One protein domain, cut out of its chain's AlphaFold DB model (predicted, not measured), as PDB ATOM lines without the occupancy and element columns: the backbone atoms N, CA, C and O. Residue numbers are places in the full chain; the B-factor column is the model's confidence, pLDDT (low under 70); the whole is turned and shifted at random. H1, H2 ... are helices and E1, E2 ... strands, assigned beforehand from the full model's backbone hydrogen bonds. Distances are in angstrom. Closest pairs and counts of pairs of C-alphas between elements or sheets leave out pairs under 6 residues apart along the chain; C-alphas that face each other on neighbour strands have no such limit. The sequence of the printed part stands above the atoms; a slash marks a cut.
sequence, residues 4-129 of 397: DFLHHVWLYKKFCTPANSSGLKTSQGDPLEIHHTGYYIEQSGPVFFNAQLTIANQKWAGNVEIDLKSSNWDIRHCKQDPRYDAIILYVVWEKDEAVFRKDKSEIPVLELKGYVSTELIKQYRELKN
ATOM      1  N   ASP A   4      94.861 129.661 142.558       83.94
ATOM      2  CA  ASP A   4      94.257 130.907 142.069       83.94
ATOM      3  C   ASP A   4      95.224 131.765 141.227       83.94
ATOM      4  O   ASP A   4      94.817 132.381 140.241       83.94
ATOM      5  N   PHE A   5      96.517 131.762 141.562       87.88
ATOM      6  CA  PHE A   5      97.549 132.430 140.777       87.88
ATOM      7  C   PHE A   5      97.734 131.779 139.407       87.88
ATOM      8  O   PHE A   5      97.812 132.480 138.401       87.88
ATOM      9  N   LEU A   6      97.782 130.447 139.352       90.12
ATOM     10  CA  LEU A   6      97.954 129.714 138.100       90.12
ATOM     11  C   LEU A   6      96.729 129.914 137.199       90.12
ATOM     12  O   LEU A   6      96.885 130.133 135.998       90.12
ATOM     13  N   HIS A   7      95.525 129.927 137.783       89.44
ATOM     14  CA  HIS A   7      94.287 130.238 137.062       89.44
ATOM     15  C   HIS A   7      94.361 131.631 136.430       89.44
ATOM     16  O   HIS A   7      94.015 131.794 135.263       89.44
ATOM     17  N   HIS A   8      94.857 132.626 137.175       86.75
ATOM     18  CA  HIS A   8      95.049 133.986 136.674       86.75
ATOM     19  C   HIS A   8      96.068 134.037 135.525       86.75
ATOM     20  O   HIS A   8      95.798 134.645 134.488       86.75
ATOM     21  N   VAL A   9      97.227 133.388 135.686       88.75
ATOM     22  CA  VAL A   9      98.269 133.330 134.647       88.75
ATOM     23  C   VAL A   9      97.715 132.722 133.359       88.75
ATOM     24  O   VAL A   9      97.917 133.293 132.286       88.75
ATOM     25  N   TRP A  10      96.979 131.613 133.470       91.31
ATOM     26  CA  TRP A  10      96.351 130.941 132.338       91.31
ATOM     27  C   TRP A  10      95.275 131.807 131.677       91.31
ATOM     28  O   TRP A  10      95.375 132.107 130.488       91.31
ATOM     29  N   LEU A  11      94.283 132.263 132.450       87.25
ATOM     30  CA  LEU A  11      93.123 133.005 131.949       87.25
ATOM     31  C   LEU A  11      93.532 134.267 131.179       87.25
ATOM     32  O   LEU A  11      92.987 134.535 130.108       87.25
ATOM     33  N   TYR A  12      94.512 135.011 131.698       85.75
ATOM     34  CA  TYR A  12      94.983 136.265 131.103       85.75
ATOM     35  C   TYR A  12      96.232 136.103 130.225       85.75
ATOM     36  O   TYR A  12      96.841 137.108 129.849       85.75
ATOM     37  N   LYS A  13      96.621 134.859 129.907       86.94
ATOM     38  CA  LYS A  13      97.788 134.506 129.082       86.94
ATOM     39  C   LYS A  13      99.073 135.244 129.501       86.94
ATOM     40  O   LYS A  13      99.826 135.727 128.658       86.94
ATOM     41  N   LYS A  14      99.326 135.367 130.810       86.62
ATOM     42  CA  LYS A  14     100.471 136.110 131.377       86.62
ATOM     43  C   LYS A  14     101.757 135.281 131.353       86.62
ATOM     44  O   LYS A  14     102.389 135.066 132.385       86.62
ATOM     45  N   PHE A  15     102.132 134.819 130.167       88.06
ATOM     46  CA  PHE A  15     103.341 134.034 129.958       88.06
ATOM     47  C   PHE A  15     104.514 134.937 129.574       88.06
ATOM     48  O   PHE A  15     104.376 135.859 128.774       88.06
ATOM     49  N   CYS A  16     105.681 134.659 130.137       80.88
ATOM     50  CA  CYS A  16     106.946 135.278 129.791       80.88
ATOM     51  C   CYS A  16     107.821 134.203 129.147       80.88
ATOM     52  O   CYS A  16     108.384 133.351 129.831       80.88
ATOM     53  N   THR A  17     107.890 134.204 127.818       73.06
ATOM     54  CA  THR A  17     108.829 133.351 127.089       73.06
ATOM     55  C   THR A  17     110.212 134.005 127.107       73.06
ATOM     56  O   THR A  17     110.302 135.209 126.853       73.06
ATOM     57  N   PRO A  18     111.298 133.255 127.369       64.00
ATOM     58  CA  PRO A  18     112.655 133.777 127.233       64.00
ATOM     59  C   PRO A  18     112.870 134.401 125.847       64.00
ATOM     60  O   PRO A  18     112.332 133.893 124.864       64.00
ATOM     61  N   ALA A  19     113.686 135.455 125.756       50.41
ATOM     62  CA  ALA A  19     113.897 136.241 124.529       50.41
ATOM     63  C   ALA A  19     114.367 135.426 123.298       50.41
ATOM     64  O   ALA A  19     114.245 135.904 122.177       50.41
ATOM     65  N   ASN A  20     114.837 134.187 123.502       51.09
ATOM     66  CA  ASN A  20     115.300 133.257 122.464       51.09
ATOM     67  C   ASN A  20     114.454 131.962 122.377       51.09
ATOM     68  O   ASN A  20     114.927 130.947 121.870       51.09
ATOM     69  N   SER A  21     113.230 131.959 122.916       60.62
ATOM     70  CA  SER A  21     112.331 130.796 122.938       60.62
ATOM     71  C   SER A  21     111.265 130.871 121.844       60.62
ATOM     72  O   SER A  21     110.607 131.894 121.675       60.62
ATOM     73  N   SER A  22     111.023 129.750 121.162       61.31
ATOM     74  CA  SER A  22     110.035 129.586 120.087       61.31
ATOM     75  C   SER A  22     108.578 129.450 120.579       61.31
ATOM     76  O   SER A  22     107.805 128.710 119.979       61.31
ATOM     77  N   GLY A  23     108.205 130.105 121.684       82.69
ATOM     78  CA  GLY A  23     106.856 130.036 122.268       82.69
ATOM     79  C   GLY A  23     106.713 129.096 123.474       82.69
ATOM     80  O   GLY A  23     107.699 128.747 124.132       82.69
ATOM     81  N   LEU A  24     105.466 128.736 123.801       89.38
ATOM     82  CA  LEU A  24     105.141 127.772 124.859       89.38
ATOM     83  C   LEU A  24     105.395 126.347 124.362       89.38
ATOM     84  O   LEU A  24     105.153 126.035 123.196       89.38
ATOM     85  N   LYS A  25     105.855 125.476 125.258       92.31
ATOM     86  CA  LYS A  25     106.024 124.049 124.991       92.31
ATOM     87  C   LYS A  25     105.446 123.229 126.131       92.31
ATOM     88  O   LYS A  25     105.447 123.667 127.282       92.31
ATOM     89  N   THR A  26     104.961 122.041 125.806       92.19
ATOM     90  CA  THR A  26     104.640 121.032 126.812       92.19
ATOM     91  C   THR A  26     105.934 120.517 127.444       92.19
ATOM     92  O   THR A  26     107.027 120.648 126.890       92.19
ATOM     93  N   SER A  27     105.822 119.885 128.605       88.38
ATOM     94  CA  SER A  27     106.921 119.187 129.274       88.38
ATOM     95  C   SER A  27     107.493 118.029 128.450       88.38
ATOM     96  O   SER A  27     108.606 117.582 128.704       88.38
ATOM     97  N   GLN A  28     106.725 117.545 127.470       87.75
ATOM     98  CA  GLN A  28     107.135 116.546 126.491       87.75
ATOM     99  C   GLN A  28     107.923 117.170 125.320       87.75
ATOM    100  O   GLN A  28     108.501 116.451 124.512       87.75
ATOM    101  N   GLY A  29     108.005 118.504 125.248       88.31
ATOM    102  CA  GLY A  29     108.753 119.253 124.236       88.31
ATOM    103  C   GLY A  29     107.917 119.723 123.045       88.31
ATOM    104  O   GLY A  29     108.439 120.453 122.198       88.31
ATOM    105  N   ASP A  30     106.632 119.366 122.992       91.75
ATOM    106  CA  ASP A  30     105.742 119.727 121.890       91.75
ATOM    107  C   ASP A  30     105.405 121.222 121.917       91.75
ATOM    108  O   ASP A  30     105.100 121.758 122.988       91.75
ATOM    109  N   PRO A  31     105.409 121.919 120.767       92.44
ATOM    110  CA  PRO A  31     104.967 123.306 120.709       92.44
ATOM    111  C   PRO A  31     103.484 123.411 121.089       92.44
ATOM    112  O   PRO A  31     102.666 122.583 120.685       92.44
ATOM    113  N   LEU A  32     103.151 124.434 121.877       93.50
ATOM    114  CA  LEU A  32     101.807 124.704 122.376       93.50
ATOM    115  C   LEU A  32     101.367 126.112 121.962       93.50
ATOM    116  O   LEU A  32     101.980 127.106 122.345       93.50
ATOM    117  N   GLU A  33     100.243 126.208 121.258       92.31
ATOM    118  CA  GLU A  33      99.578 127.474 120.952       92.31
ATOM    119  C   GLU A  33      98.192 127.526 121.594       92.31
ATOM    120  O   GLU A  33      97.401 126.583 121.503       92.31
ATOM    121  N   ILE A  34      97.877 128.654 122.234       92.56
ATOM    122  CA  ILE A  34      96.611 128.860 122.941       92.56
ATOM    123  C   ILE A  34      95.740 129.828 122.137       92.56
ATOM    124  O   ILE A  34      95.892 131.050 122.249       92.56
ATOM    125  N   HIS A  35      94.776 129.295 121.384       89.62
ATOM    126  CA  HIS A  35      93.783 130.102 120.662       89.62
ATOM    127  C   HIS A  35      92.750 130.654 121.649       89.62
ATOM    128  O   HIS A  35      92.603 131.870 121.790       89.62
ATOM    129  N   HIS A  36      92.149 129.770 122.451       91.38
ATOM    130  CA  HIS A  36      91.177 130.103 123.495       91.38
ATOM    131  C   HIS A  36      91.511 129.356 124.796       91.38
ATOM    132  O   HIS A  36      91.683 128.141 124.779       91.38
ATOM    133  N   THR A  37      91.590 130.060 125.929       89.75
ATOM    134  CA  THR A  37      91.940 129.485 127.251       89.75
ATOM    135  C   THR A  37      90.822 128.638 127.861       89.75
ATOM    136  O   THR A  37      91.063 127.903 128.816       89.75
ATOM    137  N   GLY A  38      89.620 128.711 127.288       91.12
ATOM    138  CA  GLY A  38      88.419 128.056 127.793       91.12
ATOM    139  C   GLY A  38      87.604 128.973 128.701       91.12
ATOM    140  O   GLY A  38      87.997 130.096 129.013       91.12
ATOM    141  N   TYR A  39      86.441 128.486 129.114       85.56
ATOM    142  CA  TYR A  39      85.568 129.157 130.066       85.56
ATOM    143  C   TYR A  39      85.861 128.626 131.461       85.56
ATOM    144  O   TYR A  39      85.783 127.421 131.689       85.56
ATOM    145  N   TYR A  40      86.208 129.522 132.383       84.19
ATOM    146  CA  TYR A  40      86.457 129.152 133.771       84.19
ATOM    147  C   TYR A  40      85.205 128.504 134.372       84.19
ATOM    148  O   TYR A  40      84.131 129.112 134.382       84.19
ATOM    149  N   ILE A  41      85.333 127.265 134.846       78.25
ATOM    150  CA  ILE A  41      84.239 126.560 135.503       78.25
ATOM    151  C   ILE A  41      84.327 126.864 136.989       78.25
ATOM    152  O   ILE A  41      85.141 126.314 137.724       78.25
ATOM    153  N   GLU A  42      83.419 127.709 137.465       60.25
ATOM    154  CA  GLU A  42      83.300 127.944 138.898       60.25
ATOM    155  C   GLU A  42      82.741 126.736 139.653       60.25
ATOM    156  O   GLU A  42      82.735 126.786 140.867       60.25
ATOM    157  N   GLN A  43      82.254 125.673 139.008       58.16
ATOM    158  CA  GLN A  43      81.610 124.503 139.637       58.16
ATOM    159  C   GLN A  43      82.510 123.244 139.622       58.16
ATOM    160  O   GLN A  43      83.716 123.345 139.464       58.16
ATOM    161  N   SER A  44      81.962 122.051 139.895       57.59
ATOM    162  CA  SER A  44      82.715 120.780 139.886       57.59
ATOM    163  C   SER A  44      83.128 120.388 138.469       57.59
ATOM    164  O   SER A  44      82.320 120.521 137.550       57.59
ATOM    165  N   GLY A  45      84.305 119.779 138.339       69.62
ATOM    166  CA  GLY A  45      84.863 119.298 137.081       69.62
ATOM    167  C   GLY A  45      86.185 120.005 136.797       69.62
ATOM    168  O   GLY A  45      86.738 120.612 137.716       69.62
ATOM    169  N   PRO A  46      86.679 119.929 135.557       78.38
ATOM    170  CA  PRO A  46      87.944 120.541 135.221       78.38
ATOM    171  C   PRO A  46      87.913 122.069 135.326       78.38
ATOM    172  O   PRO A  46      86.865 122.677 135.103       78.38
ATOM    173  N   VAL A  47      89.052 122.697 135.624       83.19
ATOM    174  CA  VAL A  47      89.133 124.148 135.891       83.19
ATOM    175  C   VAL A  47      88.608 124.999 134.721       83.19
ATOM    176  O   VAL A  47      87.914 125.995 134.945       83.19
ATOM    177  N   PHE A  48      88.894 124.624 133.470       89.38
ATOM    178  CA  PHE A  48      88.410 125.328 132.277       89.38
ATOM    179  C   PHE A  48      87.704 124.389 131.298       89.38
ATOM    180  O   PHE A  48      88.234 123.346 130.913       89.38
ATOM    181  N   PHE A  49      86.527 124.813 130.834       90.12
ATOM    182  CA  PHE A  49      85.744 124.136 129.807       90.12
ATOM    183  C   PHE A  49      86.093 124.640 128.406       90.12
ATOM    184  O   PHE A  49      86.124 125.852 128.176       90.12
ATOM    185  N   ASN A  50      86.238 123.725 127.446       90.56
ATOM    186  CA  ASN A  50      86.302 124.038 126.011       90.56
ATOM    187  C   ASN A  50      87.399 125.061 125.629       90.56
ATOM    188  O   ASN A  50      87.165 126.043 124.917       90.56
ATOM    189  N   ALA A  51      88.613 124.842 126.131       93.44
ATOM    190  CA  ALA A  51      89.810 125.481 125.607       93.44
ATOM    191  C   ALA A  51      90.084 125.000 124.176       93.44
ATOM    192  O   ALA A  51      89.811 123.850 123.834       93.44
ATOM    193  N   GLN A  52      90.644 125.883 123.351       95.00
ATOM    194  CA  GLN A  52      91.029 125.591 121.973       95.00
ATOM    195  C   GLN A  52      92.528 125.799 121.831       95.00
ATOM    196  O   GLN A  52      93.021 126.928 121.924       95.00
ATOM    197  N   LEU A  53      93.245 124.701 121.628       95.31
ATOM    198  CA  LEU A  53      94.702 124.644 121.675       95.31
ATOM    199  C   LEU A  53      95.246 123.999 120.402       95.31
ATOM    200  O   LEU A  53      94.562 123.212 119.749       95.31
ATOM    201  N   THR A  54      96.482 124.310 120.041       94.62
ATOM    202  CA  THR A  54      97.269 123.495 119.107       94.62
ATOM    203  C   THR A  54      98.450 122.925 119.869       94.62
ATOM    204  O   THR A  54      99.192 123.681 120.484       94.62
ATOM    205  N   ILE A  55      98.572 121.599 119.883       93.06
ATOM    206  CA  ILE A  55      99.673 120.876 120.527       93.06
ATOM    207  C   ILE A  55     100.371 120.090 119.423       93.06
ATOM    208  O   ILE A  55      99.705 119.354 118.686       93.06
ATOM    209  N   ALA A  56     101.681 120.285 119.270       90.44
ATOM    210  CA  ALA A  56     102.412 119.879 118.073       90.44
ATOM    211  C   ALA A  56     101.750 120.468 116.809       90.44
ATOM    212  O   ALA A  56     101.707 121.685 116.657       90.44
ATOM    213  N   ASN A  57     101.176 119.627 115.942       90.44
ATOM    214  CA  ASN A  57     100.485 120.044 114.712       90.44
ATOM    215  C   ASN A  57      98.973 119.761 114.735       90.44
ATOM    216  O   ASN A  57      98.307 119.862 113.704       90.44
ATOM    217  N   GLN A  58      98.415 119.387 115.891       93.38
ATOM    218  CA  GLN A  58      97.009 119.010 116.017       93.38
ATOM    219  C   GLN A  58      96.223 120.043 116.819       93.38
ATOM    220  O   GLN A  58      96.632 120.461 117.903       93.38
ATOM    221  N   LYS A  59      95.058 120.431 116.289       94.56
ATOM    222  CA  LYS A  59      94.088 121.275 116.990       94.56
ATOM    223  C   LYS A  59      93.221 120.429 117.916       94.56
ATOM    224  O   LYS A  59      92.660 119.422 117.494       94.56
ATOM    225  N   TRP A  60      93.082 120.891 119.149       94.19
ATOM    226  CA  TRP A  60      92.303 120.261 120.205       94.19
ATOM    227  C   TRP A  60      91.241 121.226 120.725       94.19
ATOM    228  O   TRP A  60      91.504 122.419 120.884       94.19
ATOM    229  N   ALA A  61      90.057 120.692 121.018       94.38
ATOM    230  CA  ALA A  61      89.004 121.371 121.760       94.38
ATOM    231  C   ALA A  61      88.601 120.484 122.940       94.38
ATOM    232  O   ALA A  61      88.249 119.322 122.743       94.38
ATOM    233  N   GLY A  62      88.703 121.002 124.161       91.38
ATOM    234  CA  GLY A  62      88.493 120.195 125.359       91.38
ATOM    235  C   GLY A  62      88.818 120.938 126.644       91.38
ATOM    236  O   GLY A  62      88.924 122.162 126.657       91.38
ATOM    237  N   ASN A  63      88.945 120.203 127.738       92.94
ATOM    238  CA  ASN A  63      89.076 120.788 129.065       92.94
ATOM    239  C   ASN A  63      90.541 120.973 129.473       92.94
ATOM    240  O   ASN A  63      91.423 120.241 129.016       92.94
ATOM    241  N   VAL A  64      90.786 121.938 130.358       92.88
ATOM    242  CA  VAL A  64      92.104 122.183 130.955       92.88
ATOM    243  C   VAL A  64      91.982 122.106 132.464       92.88
ATOM    244  O   VAL A  64      91.125 122.768 133.050       92.88
ATOM    245  N   GLU A  65      92.854 121.307 133.068       92.62
ATOM    246  CA  GLU A  65      92.981 121.196 134.519       92.62
ATOM    247  C   GLU A  65      94.225 121.934 134.997       92.62
ATOM    248  O   GLU A  65      95.219 121.998 134.267       92.62
ATOM    249  N   ILE A  66      94.163 122.521 136.195       91.56
ATOM    250  CA  ILE A  66      95.267 123.298 136.756       91.56
ATOM    251  C   ILE A  66      95.530 122.907 138.208       91.56
ATOM    252  O   ILE A  66      94.645 123.021 139.047       91.56
ATOM    253  N   ASP A  67      96.772 122.538 138.517       90.56
ATOM    254  CA  ASP A  67      97.210 122.176 139.868       90.56
ATOM    255  C   ASP A  67      98.604 122.732 140.185       90.56
ATOM    256  O   ASP A  67      99.355 123.166 139.317       90.56
ATOM    257  N   LEU A  68      99.008 122.711 141.457       89.62
ATOM    258  CA  LEU A  68     100.385 123.078 141.816       89.62
ATOM    259  C   LEU A  68     101.417 122.039 141.360       89.62
ATOM    260  O   LEU A  68     102.515 122.418 140.962       89.62
ATOM    261  N   LYS A  69     101.080 120.753 141.438       90.75
ATOM    262  CA  LYS A  69     101.978 119.640 141.125       90.75
ATOM    263  C   LYS A  69     101.255 118.597 140.301       90.75
ATOM    264  O   LYS A  69     100.071 118.373 140.540       90.75
ATOM    265  N   SER A  70     101.967 117.929 139.399       88.12
ATOM    266  CA  SER A  70     101.387 116.839 138.609       88.12
ATOM    267  C   SER A  70     100.953 115.632 139.448       88.12
ATOM    268  O   SER A  70      99.930 115.032 139.139       88.12
ATOM    269  N   SER A  71     101.644 115.338 140.552       86.19
ATOM    270  CA  SER A  71     101.279 114.289 141.520       86.19
ATOM    271  C   SER A  71      99.916 114.507 142.195       86.19
ATOM    272  O   SER A  71      99.314 113.570 142.724       86.19
ATOM    273  N   ASN A  72      99.361 115.727 142.145       84.56
ATOM    274  CA  ASN A  72      98.005 115.987 142.637       84.56
ATOM    275  C   ASN A  72      96.927 115.327 141.774       84.56
ATOM    276  O   ASN A  72      95.779 115.223 142.225       84.56
ATOM    277  N   TRP A  73      97.280 114.875 140.569       81.62
ATOM    278  CA  TRP A  73      96.346 114.244 139.659       81.62
ATOM    279  C   TRP A  73      95.662 113.031 140.297       81.62
ATOM    280  O   TRP A  73      94.435 112.993 140.381       81.62
ATOM    281  N   ASP A  74      96.428 112.091 140.845       69.88
ATOM    282  CA  ASP A  74      95.871 110.860 141.419       69.88
ATOM    283  C   ASP A  74      95.133 111.106 142.745       69.88
ATOM    284  O   ASP A  74      94.173 110.408 143.077       69.88
ATOM    285  N   ILE A  75      95.516 112.153 143.483       66.94
ATOM    286  CA  ILE A  75      94.889 112.530 144.757       66.94
ATOM    287  C   ILE A  75      93.486 113.110 144.528       66.94
ATOM    288  O   ILE A  75      92.554 112.818 145.281       66.94
ATOM    289  N   ARG A  76      93.326 113.953 143.502       63.72
ATOM    290  CA  ARG A  76      92.077 114.690 143.243       63.72
ATOM    291  C   ARG A  76      91.124 113.946 142.314       63.72
ATOM    292  O   ARG A  76      89.909 114.069 142.473       63.72
ATOM    293  N   HIS A  77      91.657 113.142 141.394       62.12
ATOM    294  CA  HIS A  77      90.904 112.563 140.278       62.12
ATOM    295  C   HIS A  77      90.630 111.061 140.414       62.12
ATOM    296  O   HIS A  77      90.130 110.441 139.481       62.12
ATOM    297  N   CYS A  78      90.826 110.483 141.607       51.00
ATOM    298  CA  CYS A  78      90.472 109.092 141.944       51.00
ATOM    299  C   CYS A  78      88.950 108.777 141.846       51.00
ATOM    300  O   CYS A  78      88.481 107.712 142.246       51.00
ATOM    301  N   LYS A  79      88.132 109.692 141.305       50.88
ATOM    302  CA  LYS A  79      86.699 109.500 141.046       50.88
ATOM    303  C   LYS A  79      86.435 109.352 139.549       50.88
ATOM    304  O   LYS A  79      86.958 110.109 138.743       50.88
ATOM    305  N   GLN A  80      85.561 108.404 139.205       58.62
ATOM    306  CA  GLN A  80      85.106 108.023 137.855       58.62
ATOM    307  C   GLN A  80      84.323 109.125 137.103       58.62
ATOM    308  O   GLN A  80      83.338 108.838 136.431       58.62
ATOM    309  N   ASP A  81      84.706 110.393 137.213       69.25
ATOM    310  CA  ASP A  81      84.019 111.485 136.534       69.25
ATOM    311  C   ASP A  81      84.438 111.531 135.049       69.25
ATOM    312  O   ASP A  81      85.616 111.756 134.753       69.25
ATOM    313  N   PRO A  82      83.508 111.315 134.097       74.25
ATOM    314  CA  PRO A  82      83.821 111.286 132.666       74.25
ATOM    315  C   PRO A  82      84.360 112.616 132.127       74.25
ATOM    316  O   PRO A  82      84.964 112.664 131.062       74.25
ATOM    317  N   ARG A  83      84.153 113.727 132.846       72.56
ATOM    318  CA  ARG A  83      84.576 115.063 132.399       72.56
ATOM    319  C   ARG A  83      86.094 115.237 132.378       72.56
ATOM    320  O   ARG A  83      86.584 116.089 131.633       72.56
ATOM    321  N   TYR A  84      86.820 114.423 133.147       76.88
ATOM    322  CA  TYR A  84      88.284 114.388 133.148       76.88
ATOM    323  C   TYR A  84      88.852 113.622 131.947       76.88
ATOM    324  O   TYR A  84      89.977 113.886 131.532       76.88
ATOM    325  N   ASP A  85      88.057 112.751 131.317       79.12
ATOM    326  CA  ASP A  85      88.477 112.040 130.104       79.12
ATOM    327  C   ASP A  85      88.628 113.013 128.913       79.12
ATOM    328  O   ASP A  85      89.409 112.769 127.997       79.12
ATOM    329  N   ALA A  86      87.945 114.164 128.958       86.06
ATOM    330  CA  ALA A  86      88.022 115.229 127.955       86.06
ATOM    331  C   ALA A  86      89.139 116.262 128.218       86.06
ATOM    332  O   ALA A  86      89.127 117.343 127.618       86.06
ATOM    333  N   ILE A  87      90.085 115.980 129.122       89.12
ATOM    334  CA  ILE A  87      91.215 116.878 129.392       89.12
ATOM    335  C   ILE A  87      92.261 116.767 128.282       89.12
ATOM    336  O   ILE A  87      92.830 115.703 128.006       89.12
ATOM    337  N   ILE A  88      92.525 117.908 127.650       92.56
ATOM    338  CA  ILE A  88      93.460 118.036 126.524       92.56
ATOM    339  C   ILE A  88      94.816 118.606 126.947       92.56
ATOM    340  O   ILE A  88      95.801 118.392 126.249       92.56
ATOM    341  N   LEU A  89      94.877 119.297 128.087       94.00
ATOM    342  CA  LEU A  89      96.101 119.858 128.649       94.00
ATOM    343  C   LEU A  89      95.995 119.904 130.175       94.00
ATOM    344  O   LEU A  89      94.965 120.313 130.713       94.00
ATOM    345  N   TYR A  90      97.077 119.543 130.852       93.94
ATOM    346  CA  TYR A  90      97.223 119.729 132.289       93.94
ATOM    347  C   TYR A  90      98.258 120.818 132.568       93.94
ATOM    348  O   TYR A  90      99.386 120.752 132.087       93.94
ATOM    349  N   VAL A  91      97.882 121.862 133.295       93.94
ATOM    350  CA  VAL A  91      98.760 123.002 133.574       93.94
ATOM    351  C   VAL A  91      99.203 122.921 135.023       93.94
ATOM    352  O   VAL A  91      98.380 122.945 135.932       93.94
ATOM    353  N   VAL A  92     100.507 122.847 135.255       93.94
ATOM    354  CA  VAL A  92     101.052 122.713 136.608       93.94
ATOM    355  C   VAL A  92     102.067 123.795 136.910       93.94
ATOM    356  O   VAL A  92     102.702 124.340 136.005       93.94
ATOM    357  N   TRP A  93     102.241 124.130 138.190       93.50
ATOM    358  CA  TRP A  93     103.389 124.951 138.572       93.50
ATOM    359  C   TRP A  93     104.689 124.169 138.390       93.50
ATOM    360  O   TRP A  93     105.624 124.691 137.796       93.50
ATOM    361  N   GLU A  94     104.729 122.926 138.869       92.38
ATOM    362  CA  GLU A  94     105.895 122.045 138.823       92.38
ATOM    363  C   GLU A  94     105.482 120.649 138.347       92.38
ATOM    364  O   GLU A  94     104.522 120.076 138.869       92.38
ATOM    365  N   LYS A  95     106.199 120.107 137.356       90.56
ATOM    366  CA  LYS A  95     106.017 118.719 136.916       90.56
ATOM    367  C   LYS A  95     106.959 117.811 137.707       90.56
ATOM    368  O   LYS A  95     108.174 117.897 137.557       90.56
ATOM    369  N   ASP A  96     106.390 116.935 138.525       90.19
ATOM    370  CA  ASP A  96     107.084 115.921 139.324       90.19
ATOM    371  C   ASP A  96     106.840 114.481 138.845       90.19
ATOM    372  O   ASP A  96     107.725 113.642 138.990       90.19
ATOM    373  N   GLU A  97     105.695 114.195 138.221       88.19
ATOM    374  CA  GLU A  97     105.303 112.854 137.776       88.19
ATOM    375  C   GLU A  97     104.633 112.895 136.392       88.19
ATOM    376  O   GLU A  97     104.150 113.932 135.925       88.19
ATOM    377  N   ALA A  98     104.640 111.756 135.694       86.31
ATOM    378  CA  ALA A  98     103.906 111.596 134.443       86.31
ATOM    379  C   ALA A  98     102.430 111.309 134.739       86.31
ATOM    380  O   ALA A  98     102.108 110.535 135.637       86.31
ATOM    381  N   VAL A  99     101.538 111.925 133.965       86.00
ATOM    382  CA  VAL A  99     100.095 111.880 134.206       86.00
ATOM    383  C   VAL A  99      99.411 111.184 133.046       86.00
ATOM    384  O   VAL A  99      99.627 111.542 131.888       86.00
ATOM    385  N   PHE A 100      98.554 110.215 133.357       84.88
ATOM    386  CA  PHE A 100      97.901 109.373 132.361       84.88
ATOM    387  C   PHE A 100      96.377 109.478 132.439       84.88
ATOM    388  O   PHE A 100      95.785 109.613 133.512       84.88
ATOM    389  N   ARG A 101      95.730 109.383 131.276       82.44
ATOM    390  CA  ARG A 101      94.281 109.182 131.162       82.44
ATOM    391  C   ARG A 101      93.919 107.731 131.487       82.44
ATOM    392  O   ARG A 101      94.777 106.852 131.562       82.44
ATOM    393  N   LYS A 102      92.615 107.445 131.587       78.62
ATOM    394  CA  LYS A 102      92.103 106.073 131.777       78.62
ATOM    395  C   LYS A 102      92.512 105.109 130.660       78.62
ATOM    396  O   LYS A 102      92.705 103.926 130.923       78.62
ATOM    397  N   ASP A 103      92.661 105.606 129.435       81.00
ATOM    398  CA  ASP A 103      93.132 104.824 128.285       81.00
ATOM    399  C   ASP A 103      94.660 104.608 128.274       81.00
ATOM    400  O   ASP A 103      95.191 104.037 127.324       81.00
ATOM    401  N   LYS A 104      95.362 105.026 129.341       81.94
ATOM    402  CA  LYS A 104      96.823 104.987 129.517       81.94
ATOM    403  C   LYS A 104      97.609 105.910 128.582       81.94
ATOM    404  O   LYS A 104      98.836 105.836 128.567       81.94
ATOM    405  N   SER A 105      96.948 106.793 127.833       84.94
ATOM    406  CA  SER A 105      97.642 107.859 127.108       84.94
ATOM    407  C   SER A 105      98.177 108.910 128.081       84.94
ATOM    408  O   SER A 105      97.512 109.268 129.055       84.94
ATOM    409  N   GLU A 106      99.382 109.419 127.824       88.44
ATOM    410  CA  GLU A 106      99.945 110.515 128.612       88.44
ATOM    411  C   GLU A 106      99.204 111.824 128.293       88.44
ATOM    412  O   GLU A 106      98.868 112.125 127.139       88.44
ATOM    413  N   ILE A 107      98.911 112.607 129.329       90.31
ATOM    414  CA  ILE A 107      98.308 113.928 129.180       90.31
ATOM    415  C   ILE A 107      99.426 114.937 128.895       90.31
ATOM    416  O   ILE A 107     100.404 114.988 129.643       90.31
ATOM    417  N   PRO A 108      99.300 115.778 127.852       93.56
ATOM    418  CA  PRO A 108     100.229 116.881 127.644       93.56
ATOM    419  C   PRO A 108     100.239 117.811 128.863       93.56
ATOM    420  O   PRO A 108      99.178 118.261 129.305       93.56
ATOM    421  N   VAL A 109     101.424 118.109 129.402       94.81
ATOM    422  CA  VAL A 109     101.564 118.950 130.605       94.81
ATOM    423  C   VAL A 109     102.270 120.256 130.257       94.81
ATOM    424  O   VAL A 109     103.321 120.218 129.628       94.81
ATOM    425  N   LEU A 110     101.745 121.405 130.682       94.00
ATOM    426  CA  LEU A 110     102.436 122.698 130.627       94.00
ATOM    427  C   LEU A 110     102.956 123.063 132.021       94.00
ATOM    428  O   LEU A 110     102.164 123.290 132.934       94.00
ATOM    429  N   GLU A 111     104.275 123.171 132.177       93.88
ATOM    430  CA  GLU A 111     104.902 123.608 133.428       93.88
ATOM    431  C   GLU A 111     105.104 125.132 133.440       93.88
ATOM    432  O   GLU A 111     105.910 125.676 132.687       93.88
ATOM    433  N   LEU A 112     104.385 125.847 134.309       91.50
ATOM    434  CA  LEU A 112     104.363 127.315 134.333       91.50
ATOM    435  C   LEU A 112     105.590 127.962 134.977       91.50
ATOM    436  O   LEU A 112     105.876 129.121 134.676       91.50
ATOM    437  N   LYS A 113     106.324 127.260 135.846       87.75
ATOM    438  CA  LYS A 113     107.479 127.816 136.580       87.75
ATOM    439  C   LYS A 113     108.535 128.435 135.657       87.75
ATOM    440  O   LYS A 113     109.158 129.421 136.043       87.75
ATOM    441  N   GLY A 114     108.694 127.910 134.438       86.56
ATOM    442  CA  GLY A 114     109.598 128.445 133.411       86.56
ATOM    443  C   GLY A 114     109.014 129.558 132.527       86.56
ATOM    444  O   GLY A 114     109.759 130.192 131.785       86.56
ATOM    445  N   TYR A 115     107.707 129.814 132.606       89.06
ATOM    446  CA  TYR A 115     106.982 130.758 131.746       89.06
ATOM    447  C   TYR A 115     106.362 131.924 132.516       89.06
ATOM    448  O   TYR A 115     105.516 132.634 131.981       89.06
ATOM    449  N   VAL A 116     106.743 132.144 133.771       89.00
ATOM    450  CA  VAL A 116     106.206 133.227 134.600       89.00
ATOM    451  C   VAL A 116     107.356 134.094 135.094       89.00
ATOM    452  O   VAL A 116     108.311 133.599 135.685       89.00
ATOM    453  N   SER A 117     107.270 135.407 134.858       87.38
ATOM    454  CA  SER A 117     108.319 136.332 135.283       87.38
ATOM    455  C   SER A 117     108.375 136.452 136.807       87.38
ATOM    456  O   SER A 117     107.355 136.444 137.502       87.38
ATOM    457  N   THR A 118     109.584 136.618 137.340       85.62
ATOM    458  CA  THR A 118     109.806 136.868 138.772       85.62
ATOM    459  C   THR A 118     109.093 138.133 139.254       85.62
ATOM    460  O   THR A 118     108.583 138.155 140.373       85.62
ATOM    461  N   GLU A 119     108.982 139.143 138.390       86.88
ATOM    462  CA  GLU A 119     108.234 140.377 138.642       86.88
ATOM    463  C   GLU A 119     106.733 140.114 138.844       86.88
ATOM    464  O   GLU A 119     106.155 140.585 139.820       86.88
ATOM    465  N   LEU A 120     106.102 139.280 138.005       85.56
ATOM    466  CA  LEU A 120     104.683 138.940 138.163       85.56
ATOM    467  C   LEU A 120     104.424 138.172 139.469       85.56
ATOM    468  O   LEU A 120     103.427 138.408 140.153       85.56
ATOM    469  N   ILE A 121     105.344 137.280 139.853       85.62
ATOM    470  CA  ILE A 121     105.275 136.557 141.133       85.62
ATOM    471  C   ILE A 121     105.377 137.538 142.309       85.62
ATOM    472  O   ILE A 121     104.655 137.385 143.297       85.62
ATOM    473  N   LYS A 122     106.268 138.533 142.218       86.06
ATOM    474  CA  LYS A 122     106.447 139.565 143.242       86.06
ATOM    475  C   LYS A 122     105.183 140.417 143.392       86.06
ATOM    476  O   LYS A 122     104.668 140.513 144.501       86.06
ATOM    477  N   GLN A 123     104.629 140.915 142.287       83.75
ATOM    478  CA  GLN A 123     103.385 141.696 142.274       83.75
ATOM    479  C   GLN A 123     102.209 140.919 142.874       83.75
ATOM    480  O   GLN A 123     101.481 141.439 143.717       83.75
ATOM    481  N   TYR A 124     102.045 139.640 142.516       83.75
ATOM    482  CA  TYR A 124     101.003 138.800 143.115       83.75
ATOM    483  C   TYR A 124     101.179 138.651 144.635       83.75
ATOM    484  O   TYR A 124     100.197 138.705 145.377       83.75
ATOM    485  N   ARG A 125     102.418 138.492 145.125       82.62
ATOM    486  CA  ARG A 125     102.692 138.427 146.572       82.62
ATOM    487  C   ARG A 125     102.387 139.751 147.271       82.62
ATOM    488  O   ARG A 125     101.811 139.726 148.352       82.62
ATOM    489  N   GLU A 126     102.722 140.882 146.658       80.94
ATOM    490  CA  GLU A 126     102.426 142.218 147.193       80.94
ATOM    491  C   GLU A 126     100.922 142.514 147.250       80.94
ATOM    492  O   GLU A 126     100.467 143.126 148.213       80.94
ATOM    493  N   LEU A 127     100.147 142.030 146.272       73.69
ATOM    494  CA  LEU A 127      98.681 142.121 146.265       73.69
ATOM    495  C   LEU A 127      98.016 141.180 147.284       73.69
ATOM    496  O   LEU A 127      96.945 141.487 147.802       73.69
ATOM    497  N   LYS A 128      98.626 140.021 147.560       69.88
ATOM    498  CA  LYS A 128      98.151 139.053 148.568       69.88
ATOM    499  C   LYS A 128      98.520 139.435 149.992       69.88
ATOM    500  O   LYS A 128      97.848 138.980 150.918       69.88
ATOM    501  N   ASN A 129      99.581 140.213 150.176       67.25
ATOM    502  CA  ASN A 129      99.867 140.798 151.470       67.25
ATOM    503  C   ASN A 129      98.716 141.750 151.807       67.25
ATOM    504  O   ASN A 129      98.356 142.568 150.960       67.25
TER     505      ASN A 129
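What this domain is: This is residues 4 to 129 of the 397 residues of the protein "DUF2851 family protein" of Flavobacterium humi (UniProt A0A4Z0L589). A single five-stranded sheet, strongly twisted and curled like part of a barrel, has H1 over one face, while H3 lies off the sheet, beyond H1, with its Tyr 124 near Phe 5 of H1. H2 only grazes the sheet, and long unnamed stretches, residues 12 to 30 and 95 to 108, join the parts. The printed part has 126 residues with three named helices and five named strands, in the order H1 E1 E2 E3 H2 E4 E5 H3; the sheet runs E1 E2 E3 E4 E5 and is mixed. The class is mixed, helices and strands, with 62 residues, under half, in named elements. The whole is compact, with a radius of gyration of the C-alphas of 14.3 A and spans of 39 by 36 by 27 A.

How they stand to each other: H1, residues 4 to 11, is on the sheet at a height of 8.0 A. E1, residues 31 to 36, and E2, residues 48 to 55, form an antiparallel hairpin, with N 33 and O 54 at 2.8 A. E2 and E3, residues 58 to 69, form the next hairpin, with N 51 and O 62 at 2.7 A. E1 E2 E3 are a meander, each strand the antiparallel neighbour of the one before. E2 bends by 61 degrees at residue 52 and E3 by 86 degrees at residue 61. H2, residues 72 to 77, only grazes the sheet, with residues 72 to 76. E4, residues 87 to 94, is parallel to E3, with N 91 and O 65 at 2.8 A. E3, H2 and E4 make a strand-helix-strand unit, two parallel neighbour strands with a helix between, its crossover right-handed. E5, residues 109 to 111, is parallel to E4, with N 110 and O 90 at 2.8 A. H1 lies over E4, slantwise to the strands at 52 degrees on the local plane; their closest C-alphas, of Leu 6 and Trp 93, are 7.2 A apart. H3, residues 118 to 128, is not on the sheet. It is close to H1 but not clearly touching, the closest C-alphas, of Phe 5 and Tyr 124, being 7.6 A apart. In H1, H2 and H3 every O i to N i+4 pair is within hydrogen-bond range.

Where its parts are: H1 begins at C-alpha 4, (94.257, 130.907, 142.069). E3 measures 25.6 A, E4 18.2 A, E2 16.9 A, E1 15.6 A and H3 15.4 A from first to last C-alpha. H3 ends at C-alpha 128, (98.151, 139.053, 148.568).

The domain as a whole: The two C-alphas farthest apart, of Asp 103 and Asn 129, are 43.3 A apart. The printed part has no cut. The links H1 to E1, E1 to E2 and E4 to E5 are long. Residues 18 to 22, 42 to 45, 74 to 81 and 128 to 129 have pLDDT under 70.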